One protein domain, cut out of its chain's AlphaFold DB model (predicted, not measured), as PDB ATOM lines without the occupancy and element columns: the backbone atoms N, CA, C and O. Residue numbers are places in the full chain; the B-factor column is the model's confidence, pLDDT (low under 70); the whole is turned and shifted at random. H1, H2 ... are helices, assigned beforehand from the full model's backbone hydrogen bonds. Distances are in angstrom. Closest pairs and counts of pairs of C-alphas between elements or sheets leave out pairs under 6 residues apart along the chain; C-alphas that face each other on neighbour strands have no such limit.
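What this domain is: This is residues 2 to 215 of the 216 residues of an uncharacterized protein of Jannaschia sp. EhC01 (UniProt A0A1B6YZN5). The longest helix, H10, folds back along H9 at one side of a bundle of helices set side by side, H1, H2, H3, H4, H5 and H9, with H5 in the middle. H1, H2 and H3 make the other side, H4 lies alongside H3 and touches H9 with residues 79 to 86 alone, the short helix H6 packs between H5 and H10, H7 is near H5 and H10, and H8 packs on H10 near its end, at residues 208 to 212. The printed part has 214 residues with ten named helices, H1 to H10 in chain order, and no named strand: all helix. It is compact and rounded, with a radius of gyration of the C-alphas of 17.6 A and spans of 51 by 46 by 34 A.

How they stand to each other: H10, residues 186 to 213, and H9, residues 163 to 179, form a hairpin and touch at a shallow tilt of 24 degrees; their closest C-alphas, of Ala 179 and Ala 189, are 4.9 A apart. H8, residues 153 to 156, touches H10 at Leu 155 and Leu 211, whose C-alphas are 6.3 A apart. H5, residues 104 to 127, touches H9 with residues 118 to 125 alone, the closest C-alphas being those of Ala 125 and Ala 179, 5.8 A. H6, residues 133 to 139, forms a hairpin with H5, and the C-alphas of Leu 119 and Gly 139 are closest at 3.6 A. H6 also touches H10, closest at the C-alphas of Leu 138 and Ala 197, 6.2 A. H7, residues 141 to 148, and H10 are near each other. H3, residues 49 to 69, runs the same way as H5 at a shallow tilt of 23 degrees; the C-alphas of Val 61 and Leu 117 are closest at 5.7 A. H4, residues 75 to 99, touches H3 at the C-alphas of Arg 57 and Ala 85, 5.3 A. H2, residues 17 to 41, touches H3 at the C-alphas of Ala 19 and Ala 66, 4.3 A. H1, residues 2 to 14, touches H3 at the C-alphas of Ala 10 and Val 63, 5.2 A. H1 and H10 are apart. Every O i to N i+4 pair is within hydrogen-bond range in H1, H2, H4, H5, H7, H9 and H10; H3 has 16 of 17, H6 has 0 of 3 but 4 of 4 O i to N i+3 pairs, and H8 is too short for an i+4 pair.

Where its parts are: H10 spans 40.4 A, from C-alpha 186 at (50.798, -39.810, 5.613) to C-alpha 213 at (22.306, -20.920, -15.882). H4 spans 36.2 A, H2 35.8 A, H5 34.9 A and H3 31.1 A. H1 begins at C-alpha 2, (39.220, -62.126, -18.906).

The domain as a whole: The C-alphas of Ala 15 and Arg 215, the two farthest apart, are 53.1 A apart. The printed part has no cut, and no link is long. Mean pLDDT of the printed part is 86.2; residues 40 to 50, 93 and 95 to 102 are under 70.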
ATOM      1  N   GLY A   2      38.940 -63.030 -20.038       81.00
ATOM      2  CA  GLY A   2      39.220 -62.126 -18.906       81.00
ATOM      3  C   GLY A   2      39.004 -62.704 -17.497       81.00
ATOM      4  O   GLY A   2      39.883 -62.544 -16.669       81.00
ATOM      5  N   LEU A   3      37.938 -63.481 -17.239       84.62
ATOM      6  CA  LEU A   3      37.709 -64.106 -15.917       84.62
ATOM      7  C   LEU A   3      38.872 -64.990 -15.436       84.62
ATOM      8  O   LEU A   3      39.241 -64.929 -14.268       84.62
ATOM      9  N   GLY A   4      39.461 -65.796 -16.326       85.75
ATOM     10  CA  GLY A   4      40.587 -66.667 -15.971       85.75
ATOM     11  C   GLY A   4      41.864 -65.880 -15.675       85.75
ATOM     12  O   GLY A   4      42.594 -66.220 -14.750       85.75
ATOM     13  N   ILE A   5      42.094 -64.790 -16.416       89.31
ATOM     14  CA  ILE A   5      43.215 -63.872 -16.176       89.31
ATOM     15  C   ILE A   5      43.022 -63.155 -14.835       89.31
ATOM     16  O   ILE A   5      43.948 -63.126 -14.031       89.31
ATOM     17  N   THR A   6      41.818 -62.645 -14.557       88.44
ATOM     18  CA  THR A   6      41.481 -62.020 -13.271       88.44
ATOM     19  C   THR A   6      41.678 -62.997 -12.113       88.44
ATOM     20  O   THR A   6      42.315 -62.635 -11.131       88.44
ATOM     21  N   ALA A   7      41.204 -64.244 -12.238       88.25
ATOM     22  CA  ALA A   7      41.385 -65.271 -11.212       88.25
ATOM     23  C   ALA A   7      42.870 -65.567 -10.960       88.25
ATOM     24  O   ALA A   7      43.308 -65.556  -9.814       88.25
ATOM     25  N   GLY A   8      43.647 -65.790 -12.025       91.19
ATOM     26  CA  GLY A   8      45.075 -66.090 -11.926       91.19
ATOM     27  C   GLY A   8      45.884 -64.942 -11.326       91.19
ATOM     28  O   GLY A   8      46.692 -65.174 -10.432       91.19
ATOM     29  N   LEU A   9      45.638 -63.703 -11.766       91.44
ATOM     30  CA  LEU A   9      46.316 -62.515 -11.239       91.44
ATOM     31  C   LEU A   9      45.935 -62.236  -9.782       91.44
ATOM     32  O   LEU A   9      46.822 -62.021  -8.960       91.44
ATOM     33  N   ALA A  10      44.642 -62.266  -9.444       90.50
ATOM     34  CA  ALA A  10      44.189 -62.044  -8.073       90.50
ATOM     35  C   ALA A  10      44.734 -63.129  -7.132       90.50
ATOM     36  O   ALA A  10      45.230 -62.813  -6.054       90.50
ATOM     37  N   TRP A  11      44.717 -64.396  -7.557       93.56
ATOM     38  CA  TRP A  11      45.297 -65.493  -6.786       93.56
ATOM     39  C   TRP A  11      46.806 -65.323  -6.592       93.56
ATOM     40  O   TRP A  11      47.289 -65.461  -5.474       93.56
ATOM     41  N   ALA A  12      47.545 -64.976  -7.649       93.06
ATOM     42  CA  ALA A  12      48.995 -64.797  -7.583       93.06
ATOM     43  C   ALA A  12      49.427 -63.637  -6.672       93.06
ATOM     44  O   ALA A  12      50.489 -63.714  -6.060       93.06
ATOM     45  N   LEU A  13      48.630 -62.566  -6.594       90.81
ATOM     46  CA  LEU A  13      48.972 -61.370  -5.818       90.81
ATOM     47  C   LEU A  13      48.433 -61.388  -4.386       90.81
ATOM     48  O   LEU A  13      49.034 -60.768  -3.517       90.81
ATOM     49  N   ILE A  14      47.298 -62.043  -4.148       91.81
ATOM     50  CA  ILE A  14      46.565 -61.931  -2.880       91.81
ATOM     51  C   ILE A  14      46.521 -63.273  -2.143       91.81
ATOM     52  O   ILE A  14      46.610 -63.293  -0.921       91.81
ATOM     53  N   ALA A  15      46.404 -64.387  -2.873       91.38
ATOM     54  CA  ALA A  15      46.331 -65.745  -2.323       91.38
ATOM     55  C   ALA A  15      45.275 -65.938  -1.205       91.38
ATOM     56  O   ALA A  15      45.425 -66.795  -0.336       91.38
ATOM     57  N   ASP A  16      44.186 -65.163  -1.248       92.25
ATOM     58  CA  ASP A  16      43.058 -65.204  -0.309       92.25
ATOM     59  C   ASP A  16      41.773 -65.517  -1.093       92.25
ATOM     60  O   ASP A  16      41.400 -64.798  -2.023       92.25
ATOM     61  N   LEU A  17      41.110 -66.628  -0.758       92.44
ATOM     62  CA  LEU A  17      39.965 -67.122  -1.522       92.44
ATOM     63  C   LEU A  17      38.746 -66.175  -1.454       92.44
ATOM     64  O   LEU A  17      38.259 -65.803  -2.525       92.44
ATOM     65  N   PRO A  18      38.244 -65.756  -0.271       94.00
ATOM     66  CA  PRO A  18      37.210 -64.723  -0.169       94.00
ATOM     67  C   PRO A  18      37.517 -63.457  -0.975       94.00
ATOM     68  O   PRO A  18      36.651 -62.969  -1.704       94.00
ATOM     69  N   ALA A  19      38.754 -62.964  -0.898       93.88
ATOM     70  CA  ALA A  19      39.188 -61.789  -1.641       93.88
ATOM     71  C   ALA A  19      39.117 -62.008  -3.159       93.88
ATOM     72  O   ALA A  19      38.499 -61.226  -3.886       93.88
ATOM     73  N   VAL A  20      39.688 -63.110  -3.649       93.88
ATOM     74  CA  VAL A  20      39.657 -63.471  -5.074       93.88
ATOM     75  C   VAL A  20      38.215 -63.612  -5.567       93.88
ATOM     76  O   VAL A  20      37.885 -63.115  -6.645       93.88
ATOM     77  N   MET A  21      37.332 -64.220  -4.771       94.88
ATOM     78  CA  MET A  21      35.914 -64.352  -5.109       94.88
ATOM     79  C   MET A  21      35.203 -62.999  -5.202       94.88
ATOM     80  O   MET A  21      34.397 -62.813  -6.112       94.88
ATOM     81  N   ALA A  22      35.521 -62.042  -4.327       95.12
ATOM     82  CA  ALA A  22      34.978 -60.686  -4.407       95.12
ATOM     83  C   ALA A  22      35.410 -59.972  -5.699       95.12
ATOM     84  O   ALA A  22      34.569 -59.419  -6.413       95.12
ATOM     85  N   GLY A  23      36.695 -60.059  -6.059       94.00
ATOM     86  CA  GLY A  23      37.201 -59.508  -7.319       94.00
ATOM     87  C   GLY A  23      36.545 -60.142  -8.551       94.00
ATOM     88  O   GLY A  23      36.142 -59.438  -9.479       94.00
ATOM     89  N   LEU A  24      36.371 -61.468  -8.548       94.56
ATOM     90  CA  LEU A  24      35.683 -62.191  -9.621       94.56
ATOM     91  C   LEU A  24      34.198 -61.836  -9.715       94.56
ATOM     92  O   LEU A  24      33.684 -61.687 -10.825       94.56
ATOM     93  N   ALA A  25      33.521 -61.670  -8.578       95.25
ATOM     94  CA  ALA A  25      32.134 -61.229  -8.535       95.25
ATOM     95  C   ALA A  25      31.988 -59.829  -9.144       95.25
ATOM     96  O   ALA A  25      31.132 -59.641 -10.009       95.25
ATOM     97  N   LEU A  26      32.863 -58.882  -8.780       94.94
ATOM     98  CA  LEU A  26      32.868 -57.547  -9.382       94.94
ATOM     99  C   LEU A  26      33.070 -57.632 -10.899       94.94
ATOM    100  O   LEU A  26      32.266 -57.086 -11.650       94.94
ATOM    101  N   TYR A  27      34.087 -58.372 -11.360       93.31
ATOM    102  CA  TYR A  27      34.339 -58.558 -12.793       93.31
ATOM    103  C   TYR A  27      33.095 -59.092 -13.515       93.31
ATOM    104  O   TYR A  27      32.695 -58.569 -14.556       93.31
ATOM    105  N   ALA A  28      32.488 -60.154 -12.975       92.62
ATOM    106  CA  ALA A  28      31.343 -60.821 -13.580       92.62
ATOM    107  C   ALA A  28      30.119 -59.901 -13.642       92.62
ATOM    108  O   ALA A  28      29.472 -59.834 -14.686       92.62
ATOM    109  N   VAL A  29      29.830 -59.164 -12.566       93.19
ATOM    110  CA  VAL A  29      28.704 -58.223 -12.502       93.19
ATOM    111  C   VAL A  29      28.905 -57.076 -13.488       93.19
ATOM    112  O   VAL A  29      28.022 -56.827 -14.309       93.19
ATOM    113  N   THR A  30      30.067 -56.415 -13.482       89.56
ATOM    114  CA  THR A  30      30.338 -55.298 -14.399       89.56
ATOM    115  C   THR A  30      30.303 -55.762 -15.856       89.56
ATOM    116  O   THR A  30      29.715 -55.092 -16.706       89.56
ATOM    117  N   MET A  31      30.857 -56.941 -16.156       88.81
ATOM    118  CA  MET A  31      30.798 -57.524 -17.497       88.81
ATOM    119  C   MET A  31      29.367 -57.899 -17.903       88.81
ATOM    120  O   MET A  31      28.982 -57.660 -19.042       88.81
ATOM    121  N   ALA A  32      28.557 -58.452 -16.998       87.50
ATOM    122  CA  ALA A  32      27.161 -58.781 -17.281       87.50
ATOM    123  C   ALA A  32      26.338 -57.523 -17.593       87.50
ATOM    124  O   ALA A  32      25.592 -57.511 -18.572       87.50
ATOM    125  N   VAL A  33      26.525 -56.446 -16.823       85.56
ATOM    126  CA  VAL A  33      25.895 -55.141 -17.084       85.56
ATOM    127  C   VAL A  33      26.358 -54.572 -18.426       85.56
ATOM    128  O   VAL A  33      25.532 -54.108 -19.211       85.56
ATOM    129  N   ALA A  34      27.654 -54.662 -18.735       83.75
ATOM    130  CA  ALA A  34      28.195 -54.226 -20.018       83.75
ATOM    131  C   ALA A  34      27.597 -55.026 -21.188       83.75
ATOM    132  O   ALA A  34      27.149 -54.442 -22.170       83.75
ATOM    133  N   LEU A  35      27.512 -56.353 -21.082       82.81
ATOM    134  CA  LEU A  35      26.912 -57.206 -22.111       82.81
ATOM    135  C   LEU A  35      25.406 -56.961 -22.266       82.81
ATOM    136  O   LEU A  35      24.915 -56.929 -23.392       82.81
ATOM    137  N   ALA A  36      24.677 -56.737 -21.171       80.56
ATOM    138  CA  ALA A  36      23.264 -56.371 -21.216       80.56
ATOM    139  C   ALA A  36      23.057 -55.007 -21.893       80.56
ATOM    140  O   ALA A  36      22.188 -54.868 -22.751       80.56
ATOM    141  N   GLY A  37      23.898 -54.016 -21.575       74.88
ATOM    142  CA  GLY A  37      23.904 -52.713 -22.244       74.88
ATOM    143  C   GLY A  37      24.273 -52.807 -23.728       74.88
ATOM    144  O   GLY A  37      23.702 -52.095 -24.551       74.88
ATOM    145  N   LEU A  38      25.174 -53.727 -24.087       74.69
ATOM    146  CA  LEU A  38      25.509 -54.034 -25.475       74.69
ATOM    147  C   LEU A  38      24.291 -54.630 -26.203       74.69
ATOM    148  O   LEU A  38      23.900 -54.153 -27.264       74.69
ATOM    149  N   ALA A  39      23.648 -55.636 -25.606       71.88
ATOM    150  CA  ALA A  39      22.484 -56.310 -26.176       71.88
ATOM    151  C   ALA A  39      21.276 -55.371 -26.340       71.88
ATOM    152  O   ALA A  39      20.548 -55.472 -27.325       71.88
ATOM    153  N   ALA A  40      21.085 -54.434 -25.409       68.38
ATOM    154  CA  ALA A  40      19.973 -53.490 -25.423       68.38
ATOM    155  C   ALA A  40      20.166 -52.299 -26.381       68.38
ATOM    156  O   ALA A  40      19.218 -51.550 -26.609       68.38
ATOM    157  N   SER A  41      21.377 -52.041 -26.896       61.72
ATOM    158  CA  SER A  41      21.676 -50.765 -27.574       61.72
ATOM    159  C   SER A  41      22.590 -50.837 -28.810       61.72
ATOM    160  O   SER A  41      23.069 -49.783 -29.228       61.72
ATOM    161  N   PHE A  42      22.836 -51.999 -29.442       55.62
ATOM    162  CA  PHE A  42      23.806 -52.071 -30.559       55.62
ATOM    163  C   PHE A  42      23.276 -52.310 -31.983       55.62
ATOM    164  O   PHE A  42      22.721 -53.369 -32.266       55.62
ATOM    165  N   PRO A  43      23.629 -51.405 -32.928       58.28
ATOM    166  CA  PRO A  43      23.565 -51.611 -34.381       58.28
ATOM    167  C   PRO A  43      24.871 -52.133 -35.039       58.28
ATOM    168  O   PRO A  43      24.860 -52.408 -36.234       58.28
ATOM    169  N   HIS A  44      26.005 -52.263 -34.325       51.56
ATOM    170  CA  HIS A  44      27.316 -52.618 -34.924       51.56
ATOM    171  C   HIS A  44      27.967 -53.867 -34.291       51.56
ATOM    172  O   HIS A  44      27.975 -54.022 -33.074       51.56
ATOM    173  N   ARG A  45      28.536 -54.751 -35.130       49.75
ATOM    174  CA  ARG A  45      28.940 -56.144 -34.810       49.75
ATOM    175  C   ARG A  45      30.400 -56.364 -34.359       49.75
ATOM    176  O   ARG A  45      30.810 -57.517 -34.258       49.75
ATOM    177  N   VAL A  46      31.203 -55.325 -34.105       55.34
ATOM    178  CA  VAL A  46      32.641 -55.504 -33.792       55.34
ATOM    179  C   VAL A  46      33.045 -54.750 -32.526       55.34
ATOM    180  O   VAL A  46      32.853 -53.541 -32.420       55.34
ATOM    181  N   ILE A  47      33.634 -55.479 -31.575       59.84
ATOM    182  CA  ILE A  47      34.270 -54.940 -30.369       59.84
ATOM    183  C   ILE A  47      35.577 -54.259 -30.811       59.84
ATOM    184  O   ILE A  47      36.483 -54.928 -31.302       59.84
ATOM    185  N   GLY A  48      35.658 -52.929 -30.708       65.81
ATOM    186  CA  GLY A  48      36.870 -52.172 -31.047       65.81
ATOM    187  C   GLY A  48      38.006 -52.391 -30.040       65.81
ATOM    188  O   GLY A  48      37.759 -52.835 -28.918       65.81
ATOM    189  N   LEU A  49      39.241 -52.039 -30.419       67.88
ATOM    190  CA  LEU A  49      40.430 -52.185 -29.565       67.88
ATOM    191  C   LEU A  49      40.291 -51.446 -28.223       67.88
ATOM    192  O   LEU A  49      40.705 -51.977 -27.197       67.88
ATOM    193  N   CYS A  50      39.600 -50.304 -28.202       69.06
ATOM    194  CA  CYS A  50      39.281 -49.577 -26.969       69.06
ATOM    195  C   CYS A  50      38.518 -50.434 -25.947       69.06
ATOM    196  O   CYS A  50      38.857 -50.432 -24.773       69.06
ATOM    197  N   ASN A  51      37.543 -51.239 -26.381       78.12
ATOM    198  CA  ASN A  51      36.788 -52.088 -25.456       78.12
ATOM    199  C   ASN A  51      37.661 -53.214 -24.880       78.12
ATOM    200  O   ASN A  51      37.440 -53.633 -23.748       78.12
ATOM    201  N   VAL A  52      38.645 -53.717 -25.636       81.75
ATOM    202  CA  VAL A  52      39.591 -54.731 -25.133       81.75
ATOM    203  C   VAL A  52      40.427 -54.154 -23.999       81.75
ATOM    204  O   VAL A  52      40.629 -54.815 -22.981       81.75
ATOM    205  N   ALA A  53      40.877 -52.915 -24.152       82.81
ATOM    206  CA  ALA A  53      41.674 -52.259 -23.139       82.81
ATOM    207  C   ALA A  53      40.850 -51.852 -21.905       82.81
ATOM    208  O   ALA A  53      41.282 -52.126 -20.785       82.81
ATOM    209  N   THR A  54      39.598 -51.407 -22.074       86.44
ATOM    210  CA  THR A  54      38.671 -51.238 -20.940       86.44
ATOM    211  C   THR A  54      38.413 -52.566 -20.207       86.44
ATOM    212  O   THR A  54      38.320 -52.587 -18.982       86.44
ATOM    213  N   ILE A  55      38.352 -53.705 -20.910       88.25
ATOM    214  CA  ILE A  55      38.239 -55.034 -20.277       88.25
ATOM    215  C   ILE A  55      39.517 -55.399 -19.500       88.25
ATOM    216  O   ILE A  55      39.426 -55.937 -18.398       88.25
ATOM    217  N   LEU A  56      40.701 -55.095 -20.039       89.62
ATOM    218  CA  LEU A  56      41.978 -55.261 -19.329       89.62
ATOM    219  C   LEU A  56      42.034 -54.393 -18.067       89.62
ATOM    220  O   LEU A  56      42.416 -54.881 -17.003       89.62
ATOM    221  N   ARG A  57      41.595 -53.134 -18.155       91.06
ATOM    222  CA  ARG A  57      41.443 -52.254 -16.991       91.06
ATOM    223  C   ARG A  57      40.476 -52.841 -15.977       91.06
ATOM    224  O   ARG A  57      40.806 -52.874 -14.799       91.06
ATOM    225  N   LEU A  58      39.333 -53.368 -16.419       93.56
ATOM    226  CA  LEU A  58      38.379 -54.032 -15.533       93.56
ATOM    227  C   LEU A  58      39.027 -55.208 -14.791       93.56
ATOM    228  O   LEU A  58      38.809 -55.348 -13.595       93.56
ATOM    229  N   THR A  59      39.876 -56.008 -15.445       94.12
ATOM    230  CA  THR A  59      40.656 -57.051 -14.760       94.12
ATOM    231  C   THR A  59      41.518 -56.476 -13.629       94.12
ATOM    232  O   THR A  59      41.497 -57.020 -12.527       94.12
ATOM    233  N   LEU A  60      42.231 -55.366 -13.853       94.88
ATOM    234  CA  LEU A  60      43.053 -54.721 -12.818       94.88
ATOM    235  C   LEU A  60      42.203 -54.119 -11.688       94.88
ATOM    236  O   LEU A  60      42.512 -54.308 -10.515       94.88
ATOM    237  N   VAL A  61      41.092 -53.461 -12.025       95.62
ATOM    238  CA  VAL A  61      40.111 -52.927 -11.063       95.62
ATOM    239  C   VAL A  61      39.534 -54.053 -10.197       95.62
ATOM    240  O   VAL A  61      39.419 -53.911  -8.983       95.62
ATOM    241  N   SER A  62      39.243 -55.216 -10.778       95.81
ATOM    242  CA  SER A  62      38.791 -56.394 -10.035       95.81
ATOM    243  C   SER A  62      39.854 -56.963  -9.092       95.81
ATOM    244  O   SER A  62      39.506 -57.431  -8.010       95.81
ATOM    245  N   VAL A  63      41.141 -56.887  -9.449       95.31
ATOM    246  CA  VAL A  63      42.243 -57.239  -8.535       95.31
ATOM    247  C   VAL A  63      42.313 -56.259  -7.358       95.31
ATOM    248  O   VAL A  63      42.453 -56.696  -6.220       95.31
ATOM    249  N   LEU A  64      42.137 -54.954  -7.596       96.00
ATOM    250  CA  LEU A  64      42.061 -53.955  -6.517       96.00
ATOM    251  C   LEU A  64      40.856 -54.194  -5.593       96.00
ATOM    252  O   LEU A  64      40.953 -54.015  -4.383       96.00
ATOM    253  N   CYS A  65      39.727 -54.650  -6.141       96.81
ATOM    254  CA  CYS A  65      38.563 -55.033  -5.343       96.81
ATOM    255  C   CYS A  65      38.845 -56.252  -4.462       96.81
ATOM    256  O   CYS A  65      38.466 -56.259  -3.293       96.81
ATOM    257  N   ALA A  66      39.541 -57.256  -4.996       95.38
ATOM    258  CA  ALA A  66      39.983 -58.383  -4.192       95.38
ATOM    259  C   ALA A  66      40.893 -57.910  -3.047       95.38
ATOM    260  O   ALA A  66      40.697 -58.303  -1.901       95.38
ATOM    261  N   ALA A  67      41.825 -56.997  -3.322       94.81
ATOM    262  CA  ALA A  67      42.725 -56.462  -2.307       94.81
ATOM    263  C   ALA A  67      42.005 -55.723  -1.173       94.81
ATOM    264  O   ALA A  67      42.422 -55.837  -0.028       94.81
ATOM    265  N   LEU A  68      40.898 -55.038  -1.470       94.62
ATOM    266  CA  LEU A  68      40.073 -54.362  -0.464       94.62
ATOM    267  C   LEU A  68      39.484 -55.339   0.574       94.62
ATOM    268  O   LEU A  68      39.295 -54.988   1.736       94.62
ATOM    269  N   VAL A  69      39.174 -56.565   0.147       95.06
ATOM    270  CA  VAL A  69      38.611 -57.624   1.004       95.06
ATOM    271  C   VAL A  69      39.706 -58.449   1.682       95.06
ATOM    272  O   VAL A  69      39.460 -59.075   2.712       95.06
ATOM    273  N   ALA A  70      40.914 -58.452   1.122       93.12
ATOM    274  CA  ALA A  70      42.046 -59.180   1.668       93.12
ATOM    275  C   ALA A  70      42.472 -58.620   3.030       93.12
ATOM    276  O   ALA A  70      42.441 -57.415   3.271       93.12
ATOM    277  N   SER A  71      42.933 -59.503   3.916       85.19
ATOM    278  CA  SER A  71      43.360 -59.094   5.264       85.19
ATOM    279  C   SER A  71      44.660 -58.283   5.264       85.19
ATOM    280  O   SER A  71      44.845 -57.415   6.113       85.19
ATOM    281  N   ASN A  72      45.582 -58.594   4.350       85.19
ATOM    282  CA  ASN A  72      46.881 -57.928   4.246       85.19
ATOM    283  C   ASN A  72      47.374 -57.941   2.787       85.19
ATOM    284  O   ASN A  72      48.242 -58.749   2.434       85.19
ATOM    285  N   PRO A  73      46.757 -57.143   1.899       87.56
ATOM    286  CA  PRO A  73      47.181 -57.075   0.508       87.56
ATOM    287  C   PRO A  73      48.595 -56.469   0.397       87.56
ATOM    288  O   PRO A  73      48.919 -55.535   1.122       87.56
ATOM    289  N   PRO A  74      49.449 -56.945  -0.526       90.62
ATOM    290  CA  PRO A  74      50.795 -56.397  -0.686       90.62
ATOM    291  C   PRO A  74      50.779 -54.978  -1.280       90.62
ATOM    292  O   PRO A  74      50.495 -54.804  -2.468       90.62
ATOM    293  N   ASP A  75      51.165 -53.974  -0.484       90.88
ATOM    294  CA  ASP A  75      51.076 -52.545  -0.841       90.88
ATOM    295  C   ASP A  75      51.746 -52.200  -2.181       90.88
ATOM    296  O   ASP A  75      51.160 -51.536  -3.038       90.88
ATOM    297  N   TRP A  76      52.963 -52.706  -2.414       94.69
ATOM    298  CA  TRP A  76      53.693 -52.478  -3.667       94.69
ATOM    299  C   TRP A  76      52.958 -53.029  -4.884       94.69
ATOM    300  O   TRP A  76      52.940 -52.390  -5.936       94.69
ATOM    301  N   ALA A  77      52.345 -54.207  -4.757       93.50
ATOM    302  CA  ALA A  77      51.575 -54.776  -5.851       93.50
ATOM    303  C   ALA A  77      50.339 -53.917  -6.139       93.50
ATOM    304  O   ALA A  77      50.047 -53.660  -7.303       93.50
ATOM    305  N   MET A  78      49.655 -53.423  -5.102       93.94
ATOM    306  CA  MET A  78      48.465 -52.585  -5.271       93.94
ATOM    307  C   MET A  78      48.794 -51.244  -5.915       93.94
ATOM    308  O   MET A  78      48.091 -50.825  -6.835       93.94
ATOM    309  N   PHE A  79      49.906 -50.625  -5.520       95.19
ATOM    310  CA  PHE A  79      50.426 -49.432  -6.180       95.19
ATOM    311  C   PHE A  79      50.677 -49.667  -7.678       95.19
ATOM    312  O   PHE A  79      50.196 -48.898  -8.511       95.19
ATOM    313  N   TRP A  80      51.381 -50.743  -8.049       96.12
ATOM    314  CA  TRP A  80      51.683 -51.026  -9.458       96.12
ATOM    315  C   TRP A  80      50.446 -51.405 -10.273       96.12
ATOM    316  O   TRP A  80      50.325 -50.978 -11.419       96.12
ATOM    317  N   VAL A  81      49.510 -52.163  -9.694       95.62
ATOM    318  CA  VAL A  81      48.226 -52.488 -10.335       95.62
ATOM    319  C   VAL A  81      47.419 -51.212 -10.585       95.62
ATOM    320  O   VAL A  81      46.917 -51.020 -11.692       95.62
ATOM    321  N   ALA A  82      47.339 -50.319  -9.595       95.31
ATOM    322  CA  ALA A  82      46.662 -49.031  -9.714       95.31
ATOM    323  C   ALA A  82      47.305 -48.136 -10.782       95.31
ATOM    324  O   ALA A  82      46.612 -47.588 -11.641       95.31
ATOM    325  N   LEU A  83      48.636 -48.030 -10.766       95.44
ATOM    326  CA  LEU A  83      49.385 -47.247 -11.742       95.44
ATOM    327  C   LEU A  83      49.213 -47.798 -13.160       95.44
ATOM    328  O   LEU A  83      49.022 -47.023 -14.094       95.44
ATOM    329  N   LEU A  84      49.243 -49.122 -13.327       95.19
ATOM    330  CA  LEU A  84      49.026 -49.762 -14.619       95.19
ATOM    331  C   LEU A  84      47.598 -49.525 -15.124       95.19
ATOM    332  O   LEU A  84      47.419 -49.185 -16.290       95.19
ATOM    333  N   ALA A  85      46.588 -49.642 -14.255       93.12
ATOM    334  CA  ALA A  85      45.196 -49.375 -14.615       93.12
ATOM    335  C   ALA A  85      44.990 -47.928 -15.090       93.12
ATOM    336  O   ALA A  85      44.273 -47.696 -16.064       93.12
ATOM    337  N   PHE A  86      45.653 -46.972 -14.436       91.75
ATOM    338  CA  PHE A  86      45.632 -45.562 -14.819       91.75
ATOM    339  C   PHE A  86      46.442 -45.270 -16.091       91.75
ATOM    340  O   PHE A  86      46.011 -44.495 -16.939       91.75
ATOM    341  N   ALA A  87      47.595 -45.915 -16.278       91.19
ATOM    342  CA  ALA A  87      48.377 -45.766 -17.503       91.19
ATOM    343  C   ALA A  87      47.610 -46.280 -18.733       91.19
ATOM    344  O   ALA A  87      47.654 -45.649 -19.790       91.19
ATOM    345  N   LEU A  88      46.878 -47.391 -18.588       87.00
ATOM    346  CA  LEU A  88      46.035 -47.942 -19.650       87.00
ATOM    347  C   LEU A  88      44.909 -46.978 -20.059       87.00
ATOM    348  O   LEU A  88      44.698 -46.804 -21.252       87.00
ATOM    349  N   ASP A  89      44.278 -46.268 -19.114       83.50
ATOM    350  CA  ASP A  89      43.263 -45.234 -19.408       83.50
ATOM    351  C   ASP A  89      43.787 -44.161 -20.380       83.50
ATOM    352  O   ASP A  89      43.165 -43.828 -21.395       83.50
ATOM    353  N   GLY A  90      45.001 -43.665 -20.119       77.69
ATOM    354  CA  GLY A  90      45.646 -42.670 -20.972       77.69
ATOM    355  C   GLY A  90      45.966 -43.193 -22.378       77.69
ATOM    356  O   GLY A  90      45.801 -42.463 -23.364       77.69
ATOM    357  N   VAL A  91      46.402 -44.455 -22.480       76.56
ATOM    358  CA  VAL A  91      46.683 -45.122 -23.763       76.56
ATOM    359  C   VAL A  91      45.395 -45.309 -24.565       76.56
ATOM    360  O   VAL A  91      45.385 -45.024 -25.765       76.56
ATOM    361  N   ASP A  92      44.298 -45.681 -23.910       71.06
ATOM    362  CA  ASP A  92      42.996 -45.922 -24.537       71.06
ATOM    363  C   ASP A  92      42.395 -44.641 -25.095       71.06
ATOM    364  O   ASP A  92      41.947 -44.602 -26.245       71.06
ATOM    365  N   GLY A  93      42.481 -43.552 -24.328       68.94
ATOM    366  CA  GLY A  93      42.070 -42.229 -24.781       68.94
ATOM    367  C   GLY A  93      42.883 -41.735 -25.982       68.94
ATOM    368  O   GLY A  93      42.352 -41.028 -26.842       68.94
ATOM    369  N   TRP A  94      44.165 -42.102 -26.080       71.31
ATOM    370  CA  TRP A  94      44.987 -41.806 -27.256       71.31
ATOM    371  C   TRP A  94      44.611 -42.678 -28.463       71.31
ATOM    372  O   TRP A  94      44.443 -42.142 -29.562       71.31
ATOM    373  N   LEU A  95      44.407 -43.986 -28.264       69.25
ATOM    374  CA  LEU A  95      44.004 -44.924 -29.319       69.25
ATOM    375  C   LEU A  95      42.630 -44.558 -29.903       69.25
ATOM    376  O   LEU A  95      42.473 -44.486 -31.121       69.25
ATOM    377  N   ALA A  96      41.658 -44.239 -29.042       65.31
ATOM    378  CA  ALA A  96      40.300 -43.868 -29.436       65.31
ATOM    379  C   ALA A  96      40.273 -42.621 -30.333       65.31
ATOM    380  O   ALA A  96      39.542 -42.578 -31.326       65.31
ATOM    381  N   ARG A  97      41.114 -41.621 -30.024       69.62
ATOM    382  CA  ARG A  97      41.275 -40.414 -30.853       69.62
ATOM    383  C   ARG A  97      41.913 -40.717 -32.206       69.62
ATOM    384  O   ARG A  97      41.599 -40.042 -33.181       69.62
ATOM    385  N   ARG A  98      42.799 -41.715 -32.271       69.00
ATOM    386  CA  ARG A  98      43.515 -42.089 -33.496       69.00
ATOM    387  C   ARG A  98      42.677 -42.954 -34.436       69.00
ATOM    388  O   ARG A  98      42.782 -42.799 -35.646       69.00
ATOM    389  N   GLU A  99      41.859 -43.854 -33.899       68.44
ATOM    390  CA  GLU A  99      41.082 -44.800 -34.711       68.44
ATOM    391  C   GLU A  99      39.734 -44.249 -35.186       68.44
ATOM    392  O   GLU A  99      39.110 -44.848 -36.059       68.44
ATOM    393  N   GLY A 100      39.253 -43.136 -34.618       62.25
ATOM    394  CA  GLY A 100      37.951 -42.554 -34.975       62.25
ATOM    395  C   GLY A 100      36.757 -43.471 -34.668       62.25
ATOM    396  O   GLY A 100      35.645 -43.214 -35.121       62.25
ATOM    397  N   ARG A 101      36.968 -44.549 -33.900       61.47
ATOM    398  CA  ARG A 101      35.967 -45.567 -33.540       61.47
ATOM    399  C   ARG A 101      35.419 -45.336 -32.132       61.47
ATOM    400  O   ARG A 101      35.387 -46.244 -31.304       61.47
ATOM    401  N   ALA A 102      34.987 -44.111 -31.851       62.34
ATOM    402  CA  ALA A 102      34.292 -43.804 -30.608       62.34
ATOM    403  C   ALA A 102      32.856 -44.348 -30.680       62.34
ATOM    404  O   ALA A 102      32.048 -43.885 -31.483       62.34
ATOM    405  N   SER A 103      32.532 -45.341 -29.849       70.06
ATOM    406  CA  SER A 103      31.149 -45.798 -29.664       70.06
ATOM    407  C   SER A 103      30.565 -45.202 -28.385       70.06
ATOM    408  O   SER A 103      31.257 -45.072 -27.376       70.06
ATOM    409  N   THR A 104      29.275 -44.862 -28.408       72.88
ATOM    410  CA  THR A 104      28.563 -44.307 -27.242       72.88
ATOM    411  C   THR A 104      28.553 -45.270 -26.057       72.88
ATOM    412  O   THR A 104      28.651 -44.848 -24.908       72.88
ATOM    413  N   PHE A 105      28.474 -46.570 -26.324       75.50
ATOM    414  CA  PHE A 105      28.590 -47.606 -25.304       75.50
ATOM    415  C   PHE A 105      29.994 -47.723 -24.730       75.50
ATOM    416  O   PHE A 105      30.117 -47.777 -23.513       75.50
ATOM    417  N   GLY A 106      31.031 -47.745 -25.576       74.88
ATOM    418  CA  GLY A 106      32.416 -47.818 -25.110       74.88
ATOM    419  C   GLY A 106      32.721 -46.670 -24.154       74.88
ATOM    420  O   GLY A 106      33.230 -46.907 -23.070       74.88
ATOM    421  N   ALA A 107      32.263 -45.456 -24.480       76.69
ATOM    422  CA  ALA A 107      32.386 -44.299 -23.596       76.69
ATOM    423  C   ALA A 107      31.655 -44.470 -22.249       76.69
ATOM    424  O   ALA A 107      32.165 -44.051 -21.216       76.69
ATOM    425  N   ARG A 108      30.465 -45.091 -22.230       79.69
ATOM    426  CA  ARG A 108      29.729 -45.369 -20.981       79.69
ATOM    427  C   ARG A 108      30.398 -46.457 -20.144       79.69
ATOM    428  O   ARG A 108      30.449 -46.327 -18.928       79.69
ATOM    429  N   PHE A 109      30.872 -47.520 -20.790       82.94
ATOM    430  CA  PHE A 109      31.544 -48.631 -20.125       82.94
ATOM    431  C   PHE A 109      32.883 -48.191 -19.528       82.94
ATOM    432  O   PHE A 109      33.154 -48.475 -18.367       82.94
ATOM    433  N   ASP A 110      33.665 -47.428 -20.287       85.12
ATOM    434  CA  ASP A 110      34.931 -46.852 -19.841       85.12
ATOM    435  C   ASP A 110      34.738 -45.904 -18.651       85.12
ATOM    436  O   ASP A 110      35.397 -46.058 -17.626       85.12
ATOM    437  N   MET A 111      33.734 -45.022 -18.721       83.75
ATOM    438  CA  MET A 111      33.370 -44.144 -17.605       83.75
ATOM    439  C   MET A 111      32.967 -44.921 -16.340       83.75
ATOM    440  O   MET A 111      33.237 -44.466 -15.229       83.75
ATOM    441  N   GLU A 112      32.312 -46.076 -16.482       88.31
ATOM    442  CA  GLU A 112      31.935 -46.912 -15.341       88.31
ATOM    443  C   GLU A 112      33.166 -47.563 -14.699       88.31
ATOM    444  O   GLU A 112      33.342 -47.475 -13.483       88.31
ATOM    445  N   VAL A 113      34.056 -48.149 -15.507       90.69
ATOM    446  CA  VAL A 113      35.312 -48.745 -15.024       90.69
ATOM    447  C   VAL A 113      36.215 -47.695 -14.372       90.69
ATOM    448  O   VAL A 113      36.799 -47.975 -13.327       90.69
ATOM    449  N   ASP A 114      36.281 -46.482 -14.922       90.00
ATOM    450  CA  ASP A 114      37.026 -45.363 -14.335       90.00
ATOM    451  C   ASP A 114      36.449 -44.932 -12.976       90.00
ATOM    452  O   ASP A 114      37.177 -44.762 -11.996       90.00
ATOM    453  N   SER A 115      35.118 -44.858 -12.867       90.69
ATOM    454  CA  SER A 115      34.463 -44.548 -11.592       90.69
ATOM    455  C   SER A 115      34.672 -45.635 -10.531       90.69
ATOM    456  O   SER A 115      34.921 -45.314  -9.367       90.69
ATOM    457  N   LEU A 116      34.661 -46.914 -10.933       92.94
ATOM    458  CA  LEU A 116      34.982 -48.039 -10.054       92.94
ATOM    459  C   LEU A 116      36.442 -47.995  -9.601       92.94
ATOM    460  O   LEU A 116      36.717 -48.218  -8.422       92.94
ATOM    461  N   LEU A 117      37.372 -47.676 -10.507       94.56
ATOM    462  CA  LEU A 117      38.784 -47.498 -10.178       94.56
ATOM    463  C   LEU A 117      38.953 -46.406  -9.116       94.56
ATOM    464  O   LEU A 117      39.542 -46.666  -8.070       94.56
ATOM    465  N   ALA A 118      38.398 -45.213  -9.341       94.69
ATOM    466  CA  ALA A 118      38.485 -44.110  -8.385       94.69
ATOM    467  C   ALA A 118      37.899 -44.478  -7.009       94.69
ATOM    468  O   ALA A 118      38.504 -44.167  -5.982       94.69
ATOM    469  N   LEU A 119      36.754 -45.171  -6.978       95.06
ATOM    470  CA  LEU A 119      36.133 -45.625  -5.734       95.06
ATOM    471  C   LEU A 119      37.004 -46.635  -4.984       95.06
ATOM    472  O   LEU A 119      37.238 -46.464  -3.789       95.06
ATOM    473  N   LEU A 120      37.508 -47.663  -5.667       95.88
ATOM    474  CA  LEU A 120      38.349 -48.681  -5.039       95.88
ATOM    475  C   LEU A 120      39.668 -48.102  -4.534       95.88
ATOM    476  O   LEU A 120      40.082 -48.432  -3.428       95.88
ATOM    477  N   LEU A 121      40.295 -47.196  -5.288       95.75
ATOM    478  CA  LEU A 121      41.503 -46.516  -4.828       95.75
ATOM    479  C   LEU A 121      41.236 -45.653  -3.590       95.75
ATOM    480  O   LEU A 121      42.040 -45.658  -2.664       95.75
ATOM    481  N   ALA A 122      40.101 -44.953  -3.538       95.81
ATOM    482  CA  ALA A 122      39.716 -44.182  -2.360       95.81
ATOM    483  C   ALA A 122      39.481 -45.072  -1.130       95.81
ATOM    484  O   ALA A 122      39.919 -44.732  -0.032       95.81
ATOM    485  N   LEU A 123      38.832 -46.225  -1.310       95.62
ATOM    486  CA  LEU A 123      38.596 -47.185  -0.231       95.62
ATOM    487  C   LEU A 123      39.895 -47.839   0.257       95.62
ATOM    488  O   LEU A 123      40.103 -47.926   1.463       95.62
ATOM    489  N   LEU A 124      40.795 -48.224  -0.654       94.62
ATOM    490  CA  LEU A 124      42.118 -48.756  -0.310       94.62
ATOM    491  C   LEU A 124      42.972 -47.711   0.423       94.62
ATOM    492  O   LEU A 124      43.585 -48.018   1.443       94.62
ATOM    493  N   ALA A 125      42.970 -46.457  -0.043       93.56
ATOM    494  CA  ALA A 125      43.672 -45.363   0.626       93.56
ATOM    495  C   ALA A 125      43.145 -45.137   2.052       93.56
ATOM    496  O   ALA A 125      43.936 -44.963   2.980       93.56
ATOM    497  N   TRP A 126      41.824 -45.193   2.248       94.44
ATOM    498  CA  TRP A 126      41.212 -45.120   3.574       94.44
ATOM    499  C   TRP A 126      41.597 -46.313   4.463       94.44
ATOM    500  O   TRP A 126      42.002 -46.110   5.606       94.44
ATOM    501  N   GLN A 127      41.527 -47.541   3.937       92.38
ATOM    502  CA  GLN A 127      41.856 -48.768   4.672       92.38
ATOM    503  C   GLN A 127      43.332 -48.826   5.087       92.38
ATOM    504  O   GLN A 127      43.635 -49.308   6.175       92.38
ATOM    505  N   SER A 128      44.239 -48.283   4.266       88.75
ATOM    506  CA  SER A 128      45.670 -48.191   4.595       88.75
ATOM    507  C   SER A 128      45.961 -47.313   5.821       88.75
ATOM    508  O   SER A 128      47.060 -47.351   6.365       88.75
ATOM    509  N   GLY A 129      45.006 -46.472   6.240       87.50
ATOM    510  CA  GLY A 129      45.194 -45.496   7.313       87.50
ATOM    511  C   GLY A 129      46.048 -44.283   6.924       87.50
ATOM    512  O   GLY A 129      46.209 -43.372   7.734       87.50
ATOM    513  N   SER A 130      46.557 -44.225   5.687       84.38
ATOM    514  CA  SER A 130      47.382 -43.114   5.184       84.38
ATOM    515  C   SER A 130      46.601 -41.804   5.056       84.38
ATOM    516  O   SER A 130      47.181 -40.717   5.127       84.38
ATOM    517  N   VAL A 131      45.281 -41.899   4.853       91.12
ATOM    518  CA  VAL A 131      44.377 -40.762   4.668       91.12
ATOM    519  C   VAL A 131      43.069 -40.990   5.429       91.12
ATOM    520  O   VAL A 131      42.562 -42.107   5.516       91.12
ATOM    521  N   GLY A 132      42.499 -39.918   5.986       91.44
ATOM    522  CA  GLY A 132      41.212 -39.974   6.681       91.44
ATOM    523  C   GLY A 132      40.033 -40.303   5.756       91.44
ATOM    524  O   GLY A 132      40.120 -40.180   4.537       91.44
ATOM    525  N   ALA A 133      38.883 -40.646   6.347       93.25
ATOM    526  CA  ALA A 133      37.681 -41.098   5.629       93.25
ATOM    527  C   ALA A 133      37.145 -40.123   4.558       93.25
ATOM    528  O   ALA A 133      36.406 -40.526   3.663       93.25
ATOM    529  N   TYR A 134      37.538 -38.845   4.604       92.50
ATOM    530  CA  TYR A 134      37.177 -37.850   3.590       92.50
ATOM    531  C   TYR A 134      37.670 -38.210   2.177       92.50
ATOM    532  O   TYR A 134      37.091 -37.730   1.205       92.50
ATOM    533  N   VAL A 135      38.685 -39.076   2.039       94.19
ATOM    534  CA  VAL A 135      39.176 -39.566   0.738       94.19
ATOM    535  C   VAL A 135      38.081 -40.233  -0.098       94.19
ATOM    536  O   VAL A 135      38.098 -40.137  -1.322       94.19
ATOM    537  N   ILE A 136      37.073 -40.829   0.550       93.12
ATOM    538  CA  ILE A 136      35.945 -41.500  -0.111       93.12
ATOM    539  C   ILE A 136      35.164 -40.525  -1.006       93.12
ATOM    540  O   ILE A 136      34.629 -40.935  -2.033       93.12
ATOM    541  N   ILE A 137      35.167 -39.220  -0.694       91.69
ATOM    542  CA  ILE A 137      34.533 -38.183  -1.526       91.69
ATOM    543  C   ILE A 137      35.078 -38.201  -2.959       91.69
ATOM    544  O   ILE A 137      34.324 -37.913  -3.883       91.69
ATOM    545  N   LEU A 138      36.343 -38.584  -3.163       90.94
ATOM    546  CA  LEU A 138      36.936 -38.703  -4.495       90.94
ATOM    547  C   LEU A 138      36.334 -39.866  -5.301       90.94
ATOM    548  O   LEU A 138      36.204 -39.772  -6.513       90.94
ATOM    549  N   GLY A 139      35.899 -40.943  -4.651       89.62
ATOM    550  CA  GLY A 139      35.295 -42.105  -5.314       89.62
ATOM    551  C   GLY A 139      33.816 -41.950  -5.679       89.62
ATOM    552  O   GLY A 139      33.285 -42.705  -6.487       89.62
ATOM    553  N   LEU A 140      33.128 -40.973  -5.085       89.56
ATOM    554  CA  LEU A 140      31.681 -40.790  -5.206       89.56
ATOM    555  C   LEU A 140      31.133 -39.836  -6.299       89.56
ATOM    556  O   LEU A 140      29.915 -39.867  -6.498       89.56
ATOM    557  N   PRO A 141      31.922 -39.028  -7.045       85.69
ATOM    558  CA  PRO A 141      31.443 -38.088  -8.064       85.69
ATOM    559  C   PRO A 141      30.339 -38.606  -8.981       85.69
ATOM    560  O   PRO A 141      29.285 -37.985  -9.124       85.69
ATOM    561  N   ARG A 142      30.591 -39.761  -9.602       83.88
ATOM    562  CA  ARG A 142      29.709 -40.404 -10.578       83.88
ATOM    563  C   ARG A 142      28.359 -40.746  -9.956       83.88
ATOM    564  O   ARG A 142      27.318 -40.421 -10.527       83.88
ATOM    565  N   TYR A 143      28.398 -41.378  -8.787       85.12
ATOM    566  CA  TYR A 143      27.221 -41.870  -8.078       85.12
ATOM    567  C   TYR A 143      26.394 -40.721  -7.505       85.12
ATOM    568  O   TYR A 143      25.172 -40.735  -7.624       85.12
ATOM    569  N   ILE A 144      27.050 -39.685  -6.967       86.00
ATOM    570  CA  ILE A 144      26.384 -38.469  -6.486       86.00
ATOM    571  C   ILE A 144      25.693 -37.748  -7.643       86.00
ATOM    572  O   ILE A 144      24.533 -37.372  -7.506       86.00
ATOM    573  N   PHE A 145      26.365 -37.574  -8.788       81.88
ATOM    574  CA  PHE A 145      25.767 -36.892  -9.938       81.88
ATOM    575  C   PHE A 145      24.559 -37.656 -10.484       81.88
ATOM    576  O   PHE A 145      23.516 -37.058 -10.731       81.88
ATOM    577  N   TRP A 146      24.671 -38.980 -10.608       84.50
ATOM    578  CA  TRP A 146      23.557 -39.833 -11.018       84.50
ATOM    579  C   TRP A 146      22.385 -39.773 -10.025       84.50
ATOM    580  O   TRP A 146      21.242 -39.584 -10.428       84.50
ATOM    581  N   ALA A 147      22.655 -39.841  -8.717       84.56
ATOM    582  CA  ALA A 147      21.621 -39.729  -7.690       84.56
ATOM    583  C   ALA A 147      20.965 -38.333  -7.656       84.56
ATOM    584  O   ALA A 147      19.764 -38.205  -7.426       84.56
ATOM    585  N   ALA A 148      21.729 -37.272  -7.920       84.00
ATOM    586  CA  ALA A 148      21.221 -35.904  -7.937       84.00
ATOM    587  C   ALA A 148      20.264 -35.632  -9.112       84.00
ATOM    588  O   ALA A 148      19.415 -34.745  -9.011       84.00
ATOM    589  N   GLN A 149      20.342 -36.407 -10.200       84.44
ATOM    590  CA  GLN A 149      19.456 -36.265 -11.361       84.44
ATOM    591  C   GLN A 149      17.989 -36.612 -11.061       84.44
ATOM    592  O   GLN A 149      17.108 -36.121 -11.765       84.44
ATOM    593  N   PHE A 150      17.703 -37.402 -10.017       83.69
ATOM    594  CA  PHE A 150      16.330 -37.751  -9.629       83.69
ATOM    595  C   PHE A 150      15.535 -36.545  -9.083       83.69
ATOM    596  O   PHE A 150      14.492 -36.224  -9.654       83.69
ATOM    597  N   PRO A 151      15.990 -35.836  -8.028       88.69
ATOM    598  CA  PRO A 151      15.305 -34.636  -7.537       88.69
ATOM    599  C   PRO A 151      15.535 -33.396  -8.416       88.69
ATOM    600  O   PRO A 151      14.739 -32.457  -8.369       88.69
ATOM    601  N   PHE A 152      16.599 -33.371  -9.228       83.69
ATOM    602  CA  PHE A 152      16.962 -32.227 -10.069       83.69
ATOM    603  C   PHE A 152      17.127 -32.626 -11.549       83.69
ATOM    604  O   PHE A 152      18.251 -32.675 -12.051       83.69
ATOM    605  N   PRO A 153      16.028 -32.840 -12.303       82.75
ATOM    606  CA  PRO A 153      16.087 -33.319 -13.691       82.75
ATOM    607  C   PRO A 153      16.872 -32.419 -14.656       82.75
ATOM    608  O   PRO A 153      17.369 -32.892 -15.674       82.75
ATOM    609  N   TRP A 154      17.019 -31.130 -14.329       81.31
ATOM    610  CA  TRP A 154      17.826 -30.172 -15.093       81.31
ATOM    611  C   TRP A 154      19.329 -30.511 -15.095       81.31
ATOM    612  O   TRP A 154      20.056 -30.036 -15.963       81.31
ATOM    613  N   LEU A 155      19.793 -31.384 -14.191       79.06
ATOM    614  CA  LEU A 155      21.158 -31.914 -14.207       79.06
ATOM    615  C   LEU A 155      21.427 -32.899 -15.359       79.06
ATOM    616  O   LEU A 155      22.580 -33.238 -15.608       79.06
ATOM    617  N   ASN A 156      20.392 -33.348 -16.079       77.50
ATOM    618  CA  ASN A 156      20.544 -34.175 -17.284       77.50
ATOM    619  C   ASN A 156      20.960 -33.374 -18.532       77.50
ATOM    620  O   ASN A 156      21.100 -33.956 -19.607       77.50
ATOM    621  N   GLY A 157      21.132 -32.053 -18.415       73.69
ATOM    622  CA  GLY A 157      21.587 -31.209 -19.517       73.69
ATOM    623  C   GLY A 157      22.980 -31.597 -20.028       73.69
ATOM    624  O   GLY A 157      23.826 -32.102 -19.286       73.69
ATOM    625  N   ALA A 158      23.233 -31.344 -21.313       73.19
ATOM    626  CA  ALA A 158      24.546 -31.567 -21.903       73.19
ATOM    627  C   ALA A 158      25.564 -30.586 -21.302       73.19
ATOM    628  O   ALA A 158      25.439 -29.370 -21.442       73.19
ATOM    629  N   LEU A 159      26.585 -31.120 -20.632       74.75
ATOM    630  CA  LEU A 159      27.684 -30.319 -20.107       74.75
ATOM    631  C   LEU A 159      28.677 -29.993 -21.234       74.75
ATOM    632  O   LEU A 159      29.104 -30.917 -21.932       74.75
ATOM    633  N   PRO A 160      29.107 -28.727 -21.389       74.00
ATOM    634  CA  PRO A 160      30.139 -28.380 -22.357       74.00
ATOM    635  C   PRO A 160      31.459 -29.082 -22.016       74.00
ATOM    636  O   PRO A 160      31.780 -29.301 -20.842       74.00
ATOM    637  N   GLU A 161      32.246 -29.427 -23.039       72.25
ATOM    638  CA  GLU A 161      33.585 -29.974 -22.825       72.25
ATOM    639  C   GLU A 161      34.479 -28.931 -22.146       72.25
ATOM    640  O   GLU A 161      34.743 -27.858 -22.686       72.25
ATOM    641  N   ARG A 162      34.966 -29.252 -20.942       80.12
ATOM    642  CA  ARG A 162      35.850 -28.383 -20.158       80.12
ATOM    643  C   ARG A 162      37.156 -29.100 -19.860       80.12
ATOM    644  O   ARG A 162      37.168 -30.117 -19.168       80.12
ATOM    645  N   PHE A 163      38.266 -28.531 -20.329       79.25
ATOM    646  CA  PHE A 163      39.607 -29.067 -20.071       79.25
ATOM    647  C   PHE A 163      39.909 -29.165 -18.568       79.25
ATOM    648  O   PHE A 163      40.483 -30.152 -18.115       79.25
ATOM    649  N   SER A 164      39.424 -28.204 -17.774       81.81
ATOM    650  CA  SER A 164      39.574 -28.207 -16.315       81.81
ATOM    651  C   SER A 164      39.003 -29.464 -15.650       81.81
ATOM    652  O   SER A 164      39.610 -29.967 -14.714       81.81
ATOM    653  N   ARG A 165      37.883 -30.017 -16.146       82.25
ATOM    654  CA  ARG A 165      37.290 -31.246 -15.590       82.25
ATOM    655  C   ARG A 165      38.210 -32.448 -15.805       82.25
ATOM    656  O   ARG A 165      38.395 -33.247 -14.894       82.25
ATOM    657  N   LYS A 166      38.818 -32.540 -16.993       83.62
ATOM    658  CA  LYS A 166      39.779 -33.602 -17.332       83.62
ATOM    659  C   LYS A 166      41.009 -33.525 -16.418       83.62
ATOM    660  O   LYS A 166      41.404 -34.537 -15.853       83.62
ATOM    661  N   VAL A 167      41.555 -32.322 -16.205       87.69
ATOM    662  CA  VAL A 167      42.705 -32.103 -15.305       87.69
ATOM    663  C   VAL A 167      42.380 -32.492 -13.863       87.69
ATOM    664  O   VAL A 167      43.177 -33.177 -13.231       87.69
ATOM    665  N   VAL A 168      41.214 -32.094 -13.348       90.44
ATOM    666  CA  VAL A 168      40.795 -32.432 -11.979       90.44
ATOM    667  C   VAL A 168      40.617 -33.941 -11.804       90.44
ATOM    668  O   VAL A 168      41.079 -34.478 -10.804       90.44
ATOM    669  N   CYS A 169      40.033 -34.638 -12.785       88.00
ATOM    670  CA  CYS A 169      39.897 -36.098 -12.746       88.00
ATOM    671  C   CYS A 169      41.267 -36.796 -12.704       88.00
ATOM    672  O   CYS A 169      41.529 -37.630 -11.843       88.00
ATOM    673  N   VAL A 170      42.189 -36.383 -13.580       89.94
ATOM    674  CA  VAL A 170      43.559 -36.916 -13.608       89.94
ATOM    675  C   VAL A 170      44.288 -36.651 -12.289       89.94
ATOM    676  O   VAL A 170      44.887 -37.563 -11.725       89.94
ATOM    677  N   ALA A 171      44.211 -35.422 -11.769       92.00
ATOM    678  CA  ALA A 171      44.831 -35.055 -10.499       92.00
ATOM    679  C   ALA A 171      44.252 -35.858  -9.326       92.00
ATOM    680  O   ALA A 171      44.989 -36.255  -8.427       92.00
ATOM    681  N   GLN A 172      42.948 -36.131  -9.354       94.19
ATOM    682  CA  GLN A 172      42.271 -36.953  -8.366       94.19
ATOM    683  C   GLN A 172      42.799 -38.390  -8.356       94.19
ATOM    684  O   GLN A 172      43.206 -38.875  -7.301       94.19
ATOM    685  N   ILE A 173      42.803 -39.073  -9.506       93.69
ATOM    686  CA  ILE A 173      43.278 -40.463  -9.581       93.69
ATOM    687  C   ILE A 173      44.770 -40.523  -9.222       93.69
ATOM    688  O   ILE A 173      45.179 -41.386  -8.450       93.69
ATOM    689  N   ALA A 174      45.572 -39.563  -9.691       94.56
ATOM    690  CA  ALA A 174      46.988 -39.472  -9.344       94.56
ATOM    691  C   ALA A 174      47.221 -39.290  -7.834       94.56
ATOM    692  O   ALA A 174      48.099 -39.941  -7.273       94.56
ATOM    693  N   ALA A 175      46.426 -38.452  -7.157       95.25
ATOM    694  CA  ALA A 175      46.511 -38.274  -5.706       95.25
ATOM    695  C   ALA A 175      46.144 -39.556  -4.943       95.25
ATOM    696  O   ALA A 175      46.786 -39.878  -3.945       95.25
ATOM    697  N   LEU A 176      45.153 -40.310  -5.429       95.38
ATOM    698  CA  LEU A 176      44.787 -41.605  -4.856       95.38
ATOM    699  C   LEU A 176      45.893 -42.651  -5.051       95.38
ATOM    700  O   LEU A 176      46.255 -43.331  -4.100       95.38
ATOM    701  N   ILE A 177      46.489 -42.742  -6.245       95.25
ATOM    702  CA  ILE A 177      47.626 -43.643  -6.508       95.25
ATOM    703  C   ILE A 177      48.826 -43.274  -5.630       95.25
ATOM    704  O   ILE A 177      49.479 -44.157  -5.080       95.25
ATOM    705  N   LEU A 178      49.096 -41.977  -5.454       94.94
ATOM    706  CA  LEU A 178      50.141 -41.501  -4.551       94.94
ATOM    707  C   LEU A 178      49.863 -41.913  -3.098       94.94
ATOM    708  O   LEU A 178      50.795 -42.266  -2.387       94.94
ATOM    709  N   ALA A 179      48.602 -41.914  -2.661       94.31
ATOM    710  CA  ALA A 179      48.233 -42.374  -1.324       94.31
ATOM    711  C   ALA A 179      48.447 -43.886  -1.117       94.31
ATOM    712  O   ALA A 179      48.590 -44.318   0.022       94.31
ATOM    713  N   LEU A 180      48.496 -44.678  -2.196       93.56
ATOM    714  CA  LEU A 180      48.853 -46.101  -2.164       93.56
ATOM    715  C   LEU A 180      50.371 -46.336  -2.253       93.56
ATOM    716  O   LEU A 180      50.813 -47.476  -2.130       93.56
ATOM    717  N   PHE A 181      51.181 -45.303  -2.506       94.62
ATOM    718  CA  PHE A 181      52.626 -45.453  -2.668       94.62
ATOM    719  C   PHE A 181      53.298 -45.614  -1.288       94.62
ATOM    720  O   PHE A 181      53.336 -44.645  -0.526       94.62
ATOM    721  N   PRO A 182      53.875 -46.791  -0.956       90.75
ATOM    722  CA  PRO A 182      54.326 -47.090   0.412       90.75
ATOM    723  C   PRO A 182      55.338 -46.097   1.016       90.75
ATOM    724  O   PRO A 182      55.277 -45.839   2.215       90.75
ATOM    725  N   PRO A 183      56.272 -45.507   0.239       93.88
ATOM    726  CA  PRO A 183      57.224 -44.529   0.766       93.88
ATOM    727  C   PRO A 183      56.634 -43.151   1.106       93.88
ATOM    728  O   PRO A 183      57.368 -42.300   1.611       93.88
ATOM    729  N   VAL A 184      55.365 -42.872   0.787       92.69
ATOM    730  CA  VAL A 184      54.778 -41.536   0.976       92.69
ATOM    731  C   VAL A 184      54.443 -41.296   2.444       92.69
ATOM    732  O   VAL A 184      53.695 -42.068   3.041       92.69
ATOM    733  N   PRO A 185      54.906 -40.181   3.038       93.38
ATOM    734  CA  PRO A 185      54.489 -39.806   4.381       93.38
ATOM    735  C   PRO A 185      52.971 -39.538   4.448       93.38
ATOM    736  O   PRO A 185      52.459 -38.811   3.589       93.38
ATOM    737  N   PRO A 186      52.253 -39.990   5.496       91.38
ATOM    738  CA  PRO A 186      50.798 -39.810   5.613       91.38
ATOM    739  C   PRO A 186      50.327 -38.354   5.498       91.38
ATOM    740  O   PRO A 186      49.281 -38.069   4.915       91.38
ATOM    741  N   LEU A 187      51.128 -37.404   6.002       93.50
ATOM    742  CA  LEU A 187      50.842 -35.975   5.873       93.50
ATOM    743  C   LEU A 187      50.835 -35.529   4.405       93.50
ATOM    744  O   LEU A 187      49.934 -34.803   3.994       93.50
ATOM    745  N   LEU A 188      51.809 -35.976   3.608       94.50
ATOM    746  CA  LEU A 188      51.888 -35.634   2.191       94.50
ATOM    747  C   LEU A 188      50.722 -36.257   1.414       94.50
ATOM    748  O   LEU A 188      50.064 -35.550   0.653       94.50
ATOM    749  N   ALA A 189      50.414 -37.536   1.662       93.94
ATOM    750  CA  ALA A 189      49.258 -38.207   1.063       93.94
ATOM    751  C   ALA A 189      47.951 -37.462   1.383       93.94
ATOM    752  O   ALA A 189      47.183 -37.128   0.480       93.94
ATOM    753  N   SER A 190      47.742 -37.118   2.656       93.25
ATOM    754  CA  SER A 190      46.568 -36.374   3.115       93.25
ATOM    755  C   SER A 190      46.460 -34.983   2.483       93.25
ATOM    756  O   SER A 190      45.378 -34.584   2.060       93.25
ATOM    757  N   LEU A 191      47.568 -34.242   2.363       95.00
ATOM    758  CA  LEU A 191      47.569 -32.929   1.711       95.00
ATOM    759  C   LEU A 191      47.228 -33.037   0.220       95.00
ATOM    760  O   LEU A 191      46.377 -32.293  -0.265       95.00
ATOM    761  N   CYS A 192      47.840 -33.978  -0.501       95.12
ATOM    762  CA  CYS A 192      47.565 -34.194  -1.920       95.12
ATOM    763  C   CYS A 192      46.104 -34.596  -2.164       95.12
ATOM    764  O   CYS A 192      45.442 -34.017  -3.027       95.12
ATOM    765  N   VAL A 193      45.577 -35.537  -1.376       94.62
ATOM    766  CA  VAL A 193      44.176 -35.970  -1.460       94.62
ATOM    767  C   VAL A 193      43.219 -34.844  -1.067       94.62
ATOM    768  O   VAL A 193      42.213 -34.636  -1.743       94.62
ATOM    769  N   GLY A 194      43.534 -34.077  -0.022       94.19
ATOM    770  CA  GLY A 194      42.737 -32.926   0.400       94.19
ATOM    771  C   GLY A 194      42.649 -31.850  -0.684       94.19
ATOM    772  O   GLY A 194      41.558 -31.372  -0.994       94.19
ATOM    773  N   LEU A 195      43.773 -31.520  -1.325       95.25
ATOM    774  CA  LEU A 195      43.807 -30.585  -2.455       95.25
ATOM    775  C   LEU A 195      42.998 -31.103  -3.649       95.25
ATOM    776  O   LEU A 195      42.232 -30.342  -4.244       95.25
ATOM    777  N   ALA A 196      43.115 -32.394  -3.970       94.38
ATOM    778  CA  ALA A 196      42.309 -33.020  -5.013       94.38
ATOM    779  C   ALA A 196      40.806 -32.952  -4.692       94.38
ATOM    780  O   ALA A 196      40.008 -32.626  -5.569       94.38
ATOM    781  N   ALA A 197      40.413 -33.177  -3.434       93.06
ATOM    782  CA  ALA A 197      39.018 -33.099  -3.001       93.06
ATOM    783  C   ALA A 197      38.458 -31.676  -3.112       93.06
ATOM    784  O   ALA A 197      37.344 -31.488  -3.603       93.06
ATOM    785  N   VAL A 198      39.237 -30.659  -2.737       93.81
ATOM    786  CA  VAL A 198      38.846 -29.252  -2.917       93.81
ATOM    787  C   VAL A 198      38.681 -28.915  -4.401       93.81
ATOM    788  O   VAL A 198      37.671 -28.325  -4.790       93.81
ATOM    789  N   ALA A 199      39.631 -29.324  -5.246       92.00
ATOM    790  CA  ALA A 199      39.564 -29.101  -6.689       92.00
ATOM    791  C   ALA A 199      38.354 -29.802  -7.334       92.00
ATOM    792  O   ALA A 199      37.699 -29.235  -8.212       92.00
ATOM    793  N   LEU A 200      38.024 -31.007  -6.863       89.75
ATOM    794  CA  LEU A 200      36.851 -31.768  -7.277       89.75
ATOM    795  C   LEU A 200      35.556 -31.036  -6.924       89.75
ATOM    796  O   LEU A 200      34.737 -30.792  -7.809       89.75
ATOM    797  N   VAL A 201      35.387 -30.640  -5.660       89.50
ATOM    798  CA  VAL A 201      34.200 -29.903  -5.198       89.50
ATOM    799  C   VAL A 201      34.038 -28.598  -5.978       89.50
ATOM    800  O   VAL A 201      32.936 -28.279  -6.427       89.50
ATOM    801  N   TRP A 202      35.134 -27.877  -6.216       91.38
ATOM    802  CA  TRP A 202      35.144 -26.683  -7.059       91.38
ATOM    803  C   TRP A 202      34.691 -26.973  -8.498       91.38
ATOM    804  O   TRP A 202      33.838 -26.263  -9.038       91.38
ATOM    805  N   SER A 203      35.216 -28.035  -9.120       88.31
ATOM    806  CA  SER A 203      34.815 -28.439 -10.472       88.31
ATOM    807  C   SER A 203      33.324 -28.771 -10.541       88.31
ATOM    808  O   SER A 203      32.638 -28.301 -11.450       88.31
ATOM    809  N   PHE A 204      32.816 -29.522  -9.559       85.81
ATOM    810  CA  PHE A 204      31.401 -29.870  -9.438       85.81
ATOM    811  C   PHE A 204      30.512 -28.642  -9.289       85.81
ATOM    812  O   PHE A 204      29.491 -28.530  -9.964       85.81
ATOM    813  N   TRP A 205      30.908 -27.704  -8.432       87.12
ATOM    814  CA  TRP A 205      30.153 -26.478  -8.211       87.12
ATOM    815  C   TRP A 205      29.998 -25.662  -9.501       87.12
ATOM    816  O   TRP A 205      28.903 -25.186  -9.808       87.12
ATOM    817  N   LEU A 206      31.064 -25.558 -10.302       85.75
ATOM    818  CA  LEU A 206      31.004 -24.894 -11.604       85.75
ATOM    819  C   LEU A 206      30.073 -25.615 -12.585       85.75
ATOM    820  O   LEU A 206      29.319 -24.958 -13.297       85.75
ATOM    821  N   ASP A 207      30.100 -26.947 -12.615       85.50
ATOM    822  CA  ASP A 207      29.243 -27.734 -13.507       85.50
ATOM    823  C   ASP A 207      27.756 -27.576 -13.152       85.50
ATOM    824  O   ASP A 207      26.920 -27.350 -14.029       85.50
ATOM    825  N   VAL A 208      27.434 -27.592 -11.857       84.88
ATOM    826  CA  VAL A 208      26.087 -27.323 -11.335       84.88
ATOM    827  C   VAL A 208      25.633 -25.901 -11.681       84.88
ATOM    828  O   VAL A 208      24.483 -25.698 -12.070       84.88
ATOM    829  N   ARG A 209      26.526 -24.910 -11.573       87.00
ATOM    830  CA  ARG A 209      26.224 -23.515 -11.914       87.00
ATOM    831  C   ARG A 209      25.910 -23.347 -13.401       87.00
ATOM    832  O   ARG A 209      24.893 -22.741 -13.721       87.00
ATOM    833  N   VAL A 210      26.723 -23.926 -14.284       85.25
ATOM    834  CA  VAL A 210      26.505 -23.877 -15.742       85.25
ATOM    835  C   VAL A 210      25.164 -24.511 -16.116       85.25
ATOM    836  O   VAL A 210      24.398 -23.927 -16.876       85.25
ATOM    837  N   LEU A 211      24.838 -25.674 -15.543       83.06
ATOM    838  CA  LEU A 211      23.555 -26.343 -15.791       83.06
ATOM    839  C   LEU A 211      22.359 -25.544 -15.264       83.06
ATOM    840  O   LEU A 211      21.280 -25.582 -15.851       83.06
ATOM    841  N   ARG A 212      22.541 -24.804 -14.165       83.69
ATOM    842  CA  ARG A 212      21.506 -23.927 -13.619       83.69
ATOM    843  C   ARG A 212      21.295 -22.682 -14.479       83.69
ATOM    844  O   ARG A 212      20.150 -22.287 -14.664       83.69
ATOM    845  N   GLU A 213      22.367 -22.079 -14.984       84.69
ATOM    846  CA  GLU A 213      22.306 -20.920 -15.882       84.69
ATOM    847  C   GLU A 213      21.674 -21.292 -17.231       84.69
ATOM    848  O   GLU A 213      20.860 -20.535 -17.732       84.69
ATOM    849  N   ALA A 214      21.938 -22.493 -17.761       80.12
ATOM    850  CA  ALA A 214      21.332 -22.986 -19.004       80.12
ATOM    851  C   ALA A 214      19.824 -23.311 -18.907       80.12
ATOM    852  O   ALA A 214      19.188 -23.595 -19.920       80.12
ATOM    853  N   ARG A 215      19.256 -23.326 -17.694       70.38
ATOM    854  CA  ARG A 215      17.817 -23.528 -17.455       70.38
ATOM    855  C   ARG A 215      17.018 -22.219 -17.546       70.38
ATOM    856  O   ARG A 215      15.800 -22.294 -17.717       70.38
TER     857      ARG A 215